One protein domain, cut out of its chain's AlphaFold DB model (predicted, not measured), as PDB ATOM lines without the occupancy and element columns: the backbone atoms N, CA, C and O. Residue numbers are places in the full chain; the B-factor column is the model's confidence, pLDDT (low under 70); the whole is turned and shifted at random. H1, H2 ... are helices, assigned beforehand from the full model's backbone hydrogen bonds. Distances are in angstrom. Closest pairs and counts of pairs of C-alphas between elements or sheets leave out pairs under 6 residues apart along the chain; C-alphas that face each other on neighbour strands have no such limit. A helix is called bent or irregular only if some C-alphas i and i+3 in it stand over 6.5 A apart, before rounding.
ATOM      1  N   SER A  76      24.985 -53.987  -9.141       96.81
ATOM      2  CA  SER A  76      25.959 -52.891  -9.176       96.81
ATOM      3  C   SER A  76      25.555 -51.820 -10.185       96.81
ATOM      4  O   SER A  76      25.670 -50.640  -9.886       96.81
ATOM      5  N   VAL A  77      25.051 -52.216 -11.357       97.19
ATOM      6  CA  VAL A  77      24.643 -51.283 -12.418       97.19
ATOM      7  C   VAL A  77      23.462 -50.427 -11.967       97.19
ATOM      8  O   VAL A  77      23.534 -49.203 -12.077       97.19
ATOM      9  N   ARG A  78      22.406 -51.038 -11.409       96.38
ATOM     10  CA  ARG A  78      21.247 -50.270 -10.920       96.38
ATOM     11  C   ARG A  78      21.582 -49.389  -9.717       96.38
ATOM     12  O   ARG A  78      21.129 -48.254  -9.660       96.38
ATOM     13  N   THR A  79      22.413 -49.869  -8.787       96.12
ATOM     14  CA  THR A  79      22.822 -49.081  -7.616       96.12
ATOM     15  C   THR A  79      23.658 -47.883  -8.044       96.12
ATOM     16  O   THR A  79      23.338 -46.761  -7.660       96.12
ATOM     17  N   THR A  80      24.662 -48.088  -8.903       97.94
ATOM     18  CA  THR A  80      25.465 -46.986  -9.445       97.94
ATOM     19  C   THR A  80      24.592 -45.991 -10.203       97.94
ATOM     20  O   THR A  80      24.756 -44.789 -10.014       97.94
ATOM     21  N   PHE A  81      23.640 -46.450 -11.023       98.44
ATOM     22  CA  PHE A  81      22.718 -45.553 -11.719       98.44
ATOM     23  C   PHE A  81      21.939 -44.661 -10.740       98.44
ATOM     24  O   PHE A  81      21.978 -43.438 -10.867       98.44
ATOM     25  N   SER A  82      21.300 -45.246  -9.725       98.12
ATOM     26  CA  SER A  82      20.535 -44.485  -8.732       98.12
ATOM     27  C   SER A  82      21.396 -43.530  -7.905       98.12
ATOM     28  O   SER A  82      20.963 -42.419  -7.608       98.12
ATOM     29  N   GLU A  83      22.637 -43.893  -7.578       97.94
ATOM     30  CA  GLU A  83      23.586 -42.968  -6.944       97.94
ATOM     31  C   GLU A  83      23.921 -41.777  -7.853       97.94
ATOM     32  O   GLU A  83      24.007 -40.641  -7.381       97.94
ATOM     33  N   MET A  84      24.052 -41.996  -9.166       98.44
ATOM     34  CA  MET A  84      24.254 -40.901 -10.115       98.44
ATOM     35  C   MET A  84      23.005 -40.030 -10.279       98.44
ATOM     36  O   MET A  84      23.151 -38.820 -10.461       98.44
ATOM     37  N   VAL A  85      21.796 -40.594 -10.173       98.56
ATOM     38  CA  VAL A  85      20.542 -39.817 -10.122       98.56
ATOM     39  C   VAL A  85      20.511 -38.947  -8.864       98.56
ATOM     40  O   VAL A  85      20.256 -37.750  -8.956       98.56
ATOM     41  N   ARG A  86      20.873 -39.497  -7.702       98.06
ATOM     42  CA  ARG A  86      21.008 -38.719  -6.463       98.06
ATOM     43  C   ARG A  86      22.066 -37.623  -6.571       98.06
ATOM     44  O   ARG A  86      21.885 -36.530  -6.053       98.06
ATOM     45  N   ARG A  87      23.178 -37.871  -7.261       98.31
ATOM     46  CA  ARG A  87      24.160 -36.819  -7.554       98.31
ATOM     47  C   ARG A  87      23.578 -35.748  -8.483       98.31
ATOM     48  O   ARG A  87      23.836 -34.566  -8.285       98.31
ATOM     49  N   LEU A  88      22.805 -36.152  -9.491       98.62
ATOM     50  CA  LEU A  88      22.151 -35.255 -10.444       98.62
ATOM     51  C   LEU A  88      21.122 -34.331  -9.780       98.62
ATOM     52  O   LEU A  88      20.985 -33.197 -10.228       98.62
ATOM     53  N   SER A  89      20.465 -34.744  -8.692       98.31
ATOM     54  CA  SER A  89      19.561 -33.856  -7.941       98.31
ATOM     55  C   SER A  89      20.271 -32.659  -7.296       98.31
ATOM     56  O   SER A  89      19.628 -31.663  -6.970       98.31
ATOM     57  N   GLN A  90      21.596 -32.741  -7.145       98.19
ATOM     58  CA  GLN A  90      22.454 -31.693  -6.592       98.19
ATOM     59  C   GLN A  90      23.223 -30.925  -7.681       98.19
ATOM     60  O   GLN A  90      24.075 -30.095  -7.362       98.19
ATOM     61  N   GLU A  91      22.968 -31.208  -8.962       97.94
ATOM     62  CA  GLU A  91      23.642 -30.545 -10.077       97.94
ATOM     63  C   GLU A  91      23.262 -29.058 -10.140       97.94
ATOM     64  O   GLU A  91      22.093 -28.679 -10.052       97.94
ATOM     65  N   THR A  92      24.273 -28.207 -10.308       97.44
ATOM     66  CA  THR A  92      24.132 -26.742 -10.302       97.44
ATOM     67  C   THR A  92      24.417 -26.115 -11.662       97.44
ATOM     68  O   THR A  92      24.046 -24.961 -11.895       97.44
ATOM     69  N   ASP A  93      25.028 -26.860 -12.585       97.69
ATOM     70  CA  ASP A  93      25.245 -26.404 -13.948       97.69
ATOM     71  C   ASP A  93      23.903 -26.180 -14.662       97.69
ATOM     72  O   ASP A  93      23.074 -27.081 -14.830       97.69
ATOM     73  N   SER A  94      23.695 -24.947 -15.123       96.69
ATOM     74  CA  SER A  94      22.450 -24.521 -15.757       96.69
ATOM     75  C   SER A  94      22.135 -25.285 -17.044       96.69
ATOM     76  O   SER A  94      20.955 -25.400 -17.387       96.69
ATOM     77  N   ARG A  95      23.143 -25.861 -17.713       95.94
ATOM     78  CA  ARG A  95      22.970 -26.713 -18.901       95.94
ATOM     79  C   ARG A  95      22.147 -27.964 -18.608       95.94
ATOM     80  O   ARG A  95      21.465 -28.466 -19.496       95.94
ATOM     81  N   TYR A  96      22.183 -28.446 -17.367       97.44
ATOM     82  CA  TYR A  96      21.536 -29.687 -16.942       97.44
ATOM     83  C   TYR A  96      20.319 -29.444 -16.047       97.44
ATOM     84  O   TYR A  96      19.765 -30.391 -15.494       97.44
ATOM     85  N   ARG A  97      19.849 -28.191 -15.935       95.94
ATOM     86  CA  ARG A  97      18.772 -27.788 -15.014       95.94
ATOM     87  C   ARG A  97      17.512 -28.648 -15.127       95.94
ATOM     88  O   ARG A  97      16.908 -28.967 -14.110       95.94
ATOM     89  N   ARG A  98      17.102 -29.017 -16.345       94.81
ATOM     90  CA  ARG A  98      15.914 -29.860 -16.558       94.81
ATOM     91  C   ARG A  98      16.104 -31.254 -15.955       94.81
ATOM     92  O   ARG A  98      15.257 -31.705 -15.193       94.81
ATOM     93  N   ALA A  99      17.230 -31.898 -16.256       97.75
ATOM     94  CA  ALA A  99      17.578 -33.212 -15.725       97.75
ATOM     95  C   ALA A  99      17.772 -33.181 -14.197       97.75
ATOM     96  O   ALA A  99      17.276 -34.059 -13.496       97.75
ATOM     97  N   ALA A 100      18.417 -32.132 -13.680       98.31
ATOM     98  CA  ALA A 100      18.591 -31.902 -12.249       98.31
ATOM     99  C   ALA A 100      17.248 -31.724 -11.522       98.31
ATOM    100  O   ALA A 100      17.027 -32.333 -10.481       98.31
ATOM    101  N   GLY A 101      16.319 -30.951 -12.098       97.69
ATOM    102  CA  GLY A 101      14.978 -30.757 -11.542       97.69
ATOM    103  C   GLY A 101      14.171 -32.054 -11.464       97.69
ATOM    104  O   GLY A 101      13.533 -32.314 -10.447       97.69
ATOM    105  N   LEU A 102      14.249 -32.906 -12.491       97.56
ATOM    106  CA  LEU A 102      13.627 -34.236 -12.463       97.56
ATOM    107  C   LEU A 102      14.243 -35.116 -11.372       97.56
ATOM    108  O   LEU A 102      13.521 -35.664 -10.545       97.56
ATOM    109  N   ALA A 103      15.574 -35.193 -11.321       98.38
ATOM    110  CA  ALA A 103      16.281 -35.960 -10.302       98.38
ATOM    111  C   ALA A 103      15.984 -35.462  -8.878       98.38
ATOM    112  O   ALA A 103      15.868 -36.269  -7.959       98.38
ATOM    113  N   TYR A 104      15.802 -34.152  -8.694       98.12
ATOM    114  CA  TYR A 104      15.369 -33.566  -7.426       98.12
ATOM    115  C   TYR A 104      13.987 -34.070  -7.012       98.12
ATOM    116  O   TYR A 104      13.821 -34.525  -5.883       98.12
ATOM    117  N   VAL A 105      13.015 -34.059  -7.926       97.56
ATOM    118  CA  VAL A 105      11.675 -34.610  -7.661       97.56
ATOM    119  C   VAL A 105      11.743 -36.117  -7.387       97.56
ATOM    120  O   VAL A 105      11.000 -36.625  -6.551       97.56
ATOM    121  N   TYR A 106      12.654 -36.852  -8.026       97.75
ATOM    122  CA  TYR A 106      12.859 -38.271  -7.724       97.75
ATOM    123  C   TYR A 106      13.457 -38.488  -6.331       97.75
ATOM    124  O   TYR A 106      13.006 -39.387  -5.631       97.75
ATOM    125  N   GLU A 107      14.429 -37.687  -5.898       96.94
ATOM    126  CA  GLU A 107      15.038 -37.811  -4.563       96.94
ATOM    127  C   GLU A 107      14.087 -37.373  -3.443       96.94
ATOM    128  O   GLU A 107      13.985 -38.048  -2.424       96.94
ATOM    129  N   HIS A 108      13.383 -36.256  -3.629       95.94
ATOM    130  CA  HIS A 108      12.663 -35.578  -2.547       95.94
ATOM    131  C   HIS A 108      11.138 -35.693  -2.634       95.94
ATOM    132  O   HIS A 108      10.444 -35.348  -1.677       95.94
ATOM    133  N   GLY A 109      10.616 -36.165  -3.763       95.50
ATOM    134  CA  GLY A 109       9.197 -36.085  -4.073       95.50
ATOM    135  C   GLY A 109       8.750 -34.683  -4.482       95.50
ATOM    136  O   GLY A 109       9.547 -33.758  -4.647       95.50
ATOM    137  N   ASP A 110       7.441 -34.536  -4.649       94.50
ATOM    138  CA  ASP A 110       6.774 -33.263  -4.888       94.50
ATOM    139  C   ASP A 110       5.525 -33.165  -3.992       94.50
ATOM    140  O   ASP A 110       4.537 -33.881  -4.204       94.50
ATOM    141  N   PRO A 111       5.532 -32.276  -2.981       91.00
ATOM    142  CA  PRO A 111       4.415 -32.134  -2.055       91.00
ATOM    143  C   PRO A 111       3.144 -31.596  -2.725       91.00
ATOM    144  O   PRO A 111       2.058 -31.821  -2.199       91.00
ATOM    145  N   ASN A 112       3.248 -30.919  -3.876       93.25
ATOM    146  CA  ASN A 112       2.081 -30.364  -4.569       93.25
ATOM    147  C   ASN A 112       1.242 -31.448  -5.251       93.25
ATOM    148  O   ASN A 112       0.028 -31.310  -5.378       93.25
ATOM    149  N   THR A 113       1.891 -32.529  -5.683       91.50
ATOM    150  CA  THR A 113       1.248 -33.677  -6.339       91.50
ATOM    151  C   THR A 113       1.070 -34.866  -5.395       91.50
ATOM    152  O   THR A 113       0.371 -35.821  -5.729       91.50
ATOM    153  N   GLY A 114       1.683 -34.824  -4.206       92.06
ATOM    154  CA  GLY A 114       1.720 -35.942  -3.261       92.06
ATOM    155  C   GLY A 114       2.694 -37.052  -3.671       92.06
ATOM    156  O   GLY A 114       2.711 -38.117  -3.049       92.06
ATOM    157  N   PHE A 115       3.508 -36.821  -4.704       92.19
ATOM    158  CA  PHE A 115       4.529 -37.762  -5.132       92.19
ATOM    159  C   PHE A 115       5.611 -37.872  -4.056       92.19
ATOM    160  O   PHE A 115       6.232 -36.883  -3.683       92.19
ATOM    161  N   LYS A 116       5.855 -39.080  -3.542       94.31
ATOM    162  CA  LYS A 116       6.785 -39.307  -2.419       94.31
ATOM    163  C   LYS A 116       8.260 -39.366  -2.826       94.31
ATOM    164  O   LYS A 116       9.113 -39.523  -1.962       94.31
ATOM    165  N   GLY A 117       8.548 -39.286  -4.123       95.19
ATOM    166  CA  GLY A 117       9.865 -39.587  -4.668       95.19
ATOM    167  C   GLY A 117      10.028 -41.076  -4.966       95.19
ATOM    168  O   GLY A 117       9.123 -41.888  -4.778       95.19
ATOM    169  N   MET A 118      11.205 -41.418  -5.467       96.50
ATOM    170  CA  MET A 118      11.631 -42.746  -5.905       96.50
ATOM    171  C   MET A 118      12.713 -43.340  -4.996       96.50
ATOM    172  O   MET A 118      13.120 -44.479  -5.212       96.50
ATOM    173  N   PHE A 119      13.166 -42.590  -3.990       95.19
ATOM    174  CA  PHE A 119      14.019 -43.066  -2.903       95.19
ATOM    175  C   PHE A 119      13.161 -43.157  -1.639       95.19
ATOM    176  O   PHE A 119      12.919 -42.165  -0.957       95.19
ATOM    177  N   GLN A 120      12.626 -44.346  -1.375       92.50
ATOM    178  CA  GLN A 120      11.668 -44.551  -0.293       92.50
ATOM    179  C   GLN A 120      12.360 -44.558   1.082       92.50
ATOM    180  O   GLN A 120      13.521 -44.967   1.188       92.50
ATOM    181  N   PRO A 121      11.651 -44.177   2.166       87.75
ATOM    182  CA  PRO A 121      12.211 -44.169   3.521       87.75
ATOM    183  C   PRO A 121      12.689 -45.535   4.036       87.75
ATOM    184  O   PRO A 121      13.524 -45.591   4.934       87.75
ATOM    185  N   ASP A 122      12.164 -46.632   3.486       90.75
ATOM    186  CA  ASP A 122      12.556 -48.005   3.825       90.75
ATOM    187  C   ASP A 122      13.818 -48.480   3.077       90.75
ATOM    188  O   ASP A 122      14.243 -49.624   3.234       90.75
ATOM    189  N   GLY A 123      14.428 -47.606   2.268       88.75
ATOM    190  CA  GLY A 123      15.584 -47.915   1.432       88.75
ATOM    191  C   GLY A 123      15.229 -48.500   0.063       88.75
ATOM    192  O   GLY A 123      16.141 -48.755  -0.727       88.75
ATOM    193  N   THR A 124      13.944 -48.691  -0.258       92.88
ATOM    194  CA  THR A 124      13.510 -49.117  -1.594       92.88
ATOM    195  C   THR A 124      13.807 -48.023  -2.618       92.88
ATOM    196  O   THR A 124      13.437 -46.862  -2.440       92.88
ATOM    197  N   ILE A 125      14.445 -48.398  -3.728       94.69
ATOM    198  CA  ILE A 125      14.755 -47.487  -4.834       94.69
ATOM    199  C   ILE A 125      13.973 -47.922  -6.075       94.69
ATOM    200  O   ILE A 125      14.100 -49.057  -6.533       94.69
ATOM    201  N   ILE A 126      13.172 -47.011  -6.632       96.62
ATOM    202  CA  ILE A 126      12.354 -47.242  -7.833       96.62
ATOM    203  C   ILE A 126      13.181 -46.906  -9.081       96.62
ATOM    204  O   ILE A 126      12.868 -46.002  -9.849       96.62
ATOM    205  N   ASP A 127      14.299 -47.604  -9.268       97.38
ATOM    206  CA  ASP A 127      15.295 -47.217 -10.271       97.38
ATOM    207  C   ASP A 127      14.825 -47.421 -11.727       97.38
ATOM    208  O   ASP A 127      15.337 -46.772 -12.636       97.38
ATOM    209  N   TRP A 128      13.829 -48.285 -11.961       97.19
ATOM    210  CA  TRP A 128      13.237 -48.460 -13.294       97.19
ATOM    211  C   TRP A 128      12.496 -47.206 -13.764       97.19
ATOM    212  O   TRP A 128      12.667 -46.806 -14.913       97.19
ATOM    213  N   GLU A 129      11.752 -46.563 -12.866       97.69
ATOM    214  CA  GLU A 129      11.085 -45.277 -13.106       97.69
ATOM    215  C   GLU A 129      12.084 -44.124 -13.181       97.69
ATOM    216  O   GLU A 129      11.949 -43.240 -14.022       97.69
ATOM    217  N   GLN A 130      13.149 -44.151 -12.370       98.50
ATOM    218  CA  GLN A 130      14.223 -43.156 -12.476       98.50
ATOM    219  C   GLN A 130      14.858 -43.182 -13.873       98.50
ATOM    220  O   GLN A 130      15.075 -42.131 -14.476       98.50
ATOM    221  N   TYR A 131      15.151 -44.381 -14.393       98.69
ATOM    222  CA  TYR A 131      15.787 -44.540 -15.696       98.69
ATOM    223  C   TYR A 131      14.886 -44.062 -16.837       98.69
ATOM    224  O   TYR A 131      15.328 -43.255 -17.662       98.69
ATOM    225  N   ALA A 132      13.636 -44.532 -16.869       98.56
ATOM    226  CA  ALA A 132      12.682 -44.190 -17.920       98.56
ATOM    227  C   ALA A 132      12.210 -42.736 -17.838       98.56
ATOM    228  O   ALA A 132      12.174 -42.042 -18.855       98.56
ATOM    229  N   GLY A 133      11.947 -42.236 -16.631       98.12
ATOM    230  CA  GLY A 133      11.562 -40.850 -16.393       98.12
ATOM    231  C   GLY A 133      12.651 -39.865 -16.805       98.12
ATOM    232  O   GLY A 133      12.360 -38.845 -17.429       98.12
ATOM    233  N   LEU A 134      13.921 -40.181 -16.542       98.31
ATOM    234  CA  LEU A 134      15.019 -39.337 -17.001       98.31
ATOM    235  C   LEU A 134      15.210 -39.432 -18.525       98.31
ATOM    236  O   LEU A 134      15.464 -38.402 -19.147       98.31
ATOM    237  N   ALA A 135      15.022 -40.611 -19.137       98.38
ATOM    238  CA  ALA A 135      15.062 -40.790 -20.595       98.38
ATOM    239  C   ALA A 135      14.008 -39.943 -21.323       98.38
ATOM    240  O   ALA A 135      14.341 -39.200 -22.248       98.38
ATOM    241  N   SER A 136      12.743 -40.035 -20.905       98.12
ATOM    242  CA  SER A 136      11.648 -39.248 -21.483       98.12
ATOM    243  C   SER A 136      11.771 -37.773 -21.113       98.12
ATOM    244  O   SER A 136      11.570 -36.894 -21.948       98.12
ATOM    245  N   GLY A 137      12.234 -37.484 -19.899       96.75
ATOM    246  CA  GLY A 137      12.498 -36.140 -19.414       96.75
ATOM    247  C   GLY A 137      13.503 -35.360 -20.260       96.75
ATOM    248  O   GLY A 137      13.327 -34.155 -20.436       96.75
ATOM    249  N   ILE A 138      14.513 -36.025 -20.825       96.44
ATOM    250  CA  ILE A 138      15.460 -35.437 -21.790       96.44
ATOM    251  C   ILE A 138      15.066 -35.683 -23.254       96.44
ATOM    252  O   ILE A 138      15.876 -35.424 -24.142       96.44
ATOM    253  N   MET A 139      13.866 -36.212 -23.521       97.12
ATOM    254  CA  MET A 139      13.392 -36.611 -24.854       97.12
ATOM    255  C   MET A 139      14.410 -37.474 -25.612       97.12
ATOM    256  O   MET A 139      14.640 -37.282 -26.801       97.12
ATOM    257  N   GLY A 140      15.081 -38.392 -24.908       96.38
ATOM    258  CA  GLY A 140      16.101 -39.263 -25.487       96.38
ATOM    259  C   GLY A 140      17.336 -38.534 -26.031       96.38
ATOM    260  O   GLY A 140      17.960 -39.039 -26.953       96.38
ATOM    261  N   GLN A 141      17.699 -37.361 -25.495       95.94
ATOM    262  CA  GLN A 141      18.894 -36.599 -25.890       95.94
ATOM    263  C   GLN A 141      19.981 -36.654 -24.800       95.94
ATOM    264  O   GLN A 141      19.993 -35.811 -23.895       95.94
ATOM    265  N   PRO A 142      20.956 -37.587 -24.860       96.19
ATOM    266  CA  PRO A 142      21.935 -37.754 -23.780       96.19
ATOM    267  C   PRO A 142      22.880 -36.552 -23.592       96.19
ATOM    268  O   PRO A 142      23.530 -36.429 -22.552       96.19
ATOM    269  N   ALA A 143      22.961 -35.640 -24.567       94.69
ATOM    270  CA  ALA A 143      23.693 -34.378 -24.442       94.69
ATOM    271  C   ALA A 143      23.148 -33.471 -23.320       94.69
ATOM    272  O   ALA A 143      23.915 -32.705 -22.732       94.69
ATOM    273  N   LEU A 144      21.866 -33.618 -22.965       95.56
ATOM    274  CA  LEU A 144      21.209 -32.902 -21.864       95.56
ATOM    275  C   LEU A 144      21.527 -33.486 -20.477       95.56
ATOM    276  O   LEU A 144      21.003 -33.007 -19.472       95.56
ATOM    277  N   LEU A 145      22.391 -34.504 -20.410       97.38
ATOM    278  CA  LEU A 145      22.883 -35.089 -19.168       97.38
ATOM    279  C   LEU A 145      24.360 -34.750 -18.921       97.38
ATOM    280  O   LEU A 145      25.157 -34.710 -19.875       97.38
ATOM    281  N   PRO A 146      24.770 -34.604 -17.647       97.25
ATOM    282  CA  PRO A 146      26.176 -34.551 -17.279       97.25
ATOM    283  C   PRO A 146      26.948 -35.804 -17.731       97.25
ATOM    284  O   PRO A 146      26.388 -36.907 -17.719       97.25
ATOM    285  N   PRO A 147      28.253 -35.691 -18.053       95.88
ATOM    286  CA  PRO A 147      29.055 -36.823 -18.523       95.88
ATOM    287  C   PRO A 147      29.035 -38.060 -17.611       95.88
ATOM    288  O   PRO A 147      29.105 -39.177 -18.113       95.88
ATOM    289  N   TYR A 148      28.907 -37.881 -16.290       96.81
ATOM    290  CA  TYR A 148      28.984 -38.980 -15.320       96.81
ATOM    291  C   TYR A 148      27.766 -39.923 -15.325       96.81
ATOM    292  O   TYR A 148      27.895 -41.062 -14.894       96.81
ATOM    293  N   ILE A 149      26.596 -39.471 -15.796       97.81
ATOM    294  CA  ILE A 149      25.373 -40.295 -15.885       97.81
ATOM    295  C   ILE A 149      24.976 -40.583 -17.336       97.81
ATOM    296  O   ILE A 149      24.309 -41.571 -17.629       97.81
ATOM    297  N   ARG A 150      25.448 -39.759 -18.275       96.38
ATOM    298  CA  ARG A 150      25.174 -39.882 -19.711       96.38
ATOM    299  C   ARG A 150      25.444 -41.276 -20.280       96.38
ATOM    300  O   ARG A 150      24.680 -41.728 -21.127       96.38
ATOM    301  N   GLY A 151      26.506 -41.949 -19.830       95.44
ATOM    302  CA  GLY A 151      26.924 -43.252 -20.366       95.44
ATOM    303  C   GLY A 151      25.859 -44.350 -20.264       95.44
ATOM    304  O   GLY A 151      25.854 -45.268 -21.078       95.44
ATOM    305  N   PHE A 152      24.909 -44.226 -19.333       97.31
ATOM    306  CA  PHE A 152      23.781 -45.153 -19.220       97.31
ATOM    307  C   PHE A 152      22.817 -45.081 -20.413       97.31
ATOM    308  O   PHE A 152      22.116 -46.048 -20.691       97.31
TER     309      PHE A 152
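AT A GLANCE: This is residues 76 to 152 of the 166 residues of an uncharacterized protein of Chloroflexi bacterium 54-19 (UniProt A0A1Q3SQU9). Three helices pack into a small rounded body: H1 comes in steeply, its last residues meeting H2 and its side meeting H3, while H2 and H3 lie side by side as a helical hairpin. A fourth, very short helix, H4, packs on H1 alone, and a long loop, residues 109 to 126, joins H2 to H3. The printed part has 77 residues, with four named helices in the order H1, H2, H3, H4 and no named strand, and its class is all helix. It is compact, with a radius of gyration of the C-alphas of 11.7 A and spans of 32 by 31 by 20 A.

IN THESE COORDINATES: H1 runs from residue 76, whose C-alpha is at (25.959, -52.891, -9.176), to residue 88, 18.1 A from first to last C-alpha. H2 follows at residues 94 to 108 and is the longest helix, 19.8 A; it is irregular, with C-alphas 95 and 98 standing 8.1 A apart. H3 is residues 127 to 137, 14.6 A long, and begins with C-alpha 127 at (15.295, -47.217, -10.271). H4 is residues 147 to 150, 5.1 A long, and ends with C-alpha 150 at (25.174, -39.882, -19.711).

HOW THE PARTS SIT: H1 touches H2 with its residues 85 to 88 alone, and the closest C-alphas are those of Leu 88 and Ala 100, 5.2 A apart. The two stand at a steep tilt of 66 degrees, opposite ways. H1 also touches H3, with the C-alphas of Ser 82 and Asp 127 closest at 6.1 A, at a steep tilt of 50 degrees, the same way. H2 and H3 touch and form a helical hairpin, with the C-alphas of Ala 99 and Leu 134 closest at 6.8 A. They run opposite ways at a shallow tilt of 34 degrees, only just short of steep. With one shallow tilt among these three pairs, the helix packing is mostly crossed, that is, most of the touching helices are steeply tilted to each other, but only just. H4 touches H1 at residues 81 to 85 alone, with the C-alphas of Met 84 and Ile 149 closest at 5.9 A. H4 is apart from H2 and from H3. In H1 and H3 every O i to N i+4 pair is within hydrogen-bond range, in H2 9 of 11 are, and H4 is too short for such a pair.

THE WHOLE: The C-alphas of Asp 122 and Ala 143 are the two farthest apart, 33.3 A, and those of Ser 76 and Phe 152 are 12.9 A apart. The printed part has no cut. The link from H1 to H2 is tight, that from H3 to H4 short, and that from H2 to H3 long, with 18 residues whose C-alphas lie 9 to 19 A from the mean of all C-alphas. The mean pLDDT of the printed part is 96.3, and no printed residue is under 70.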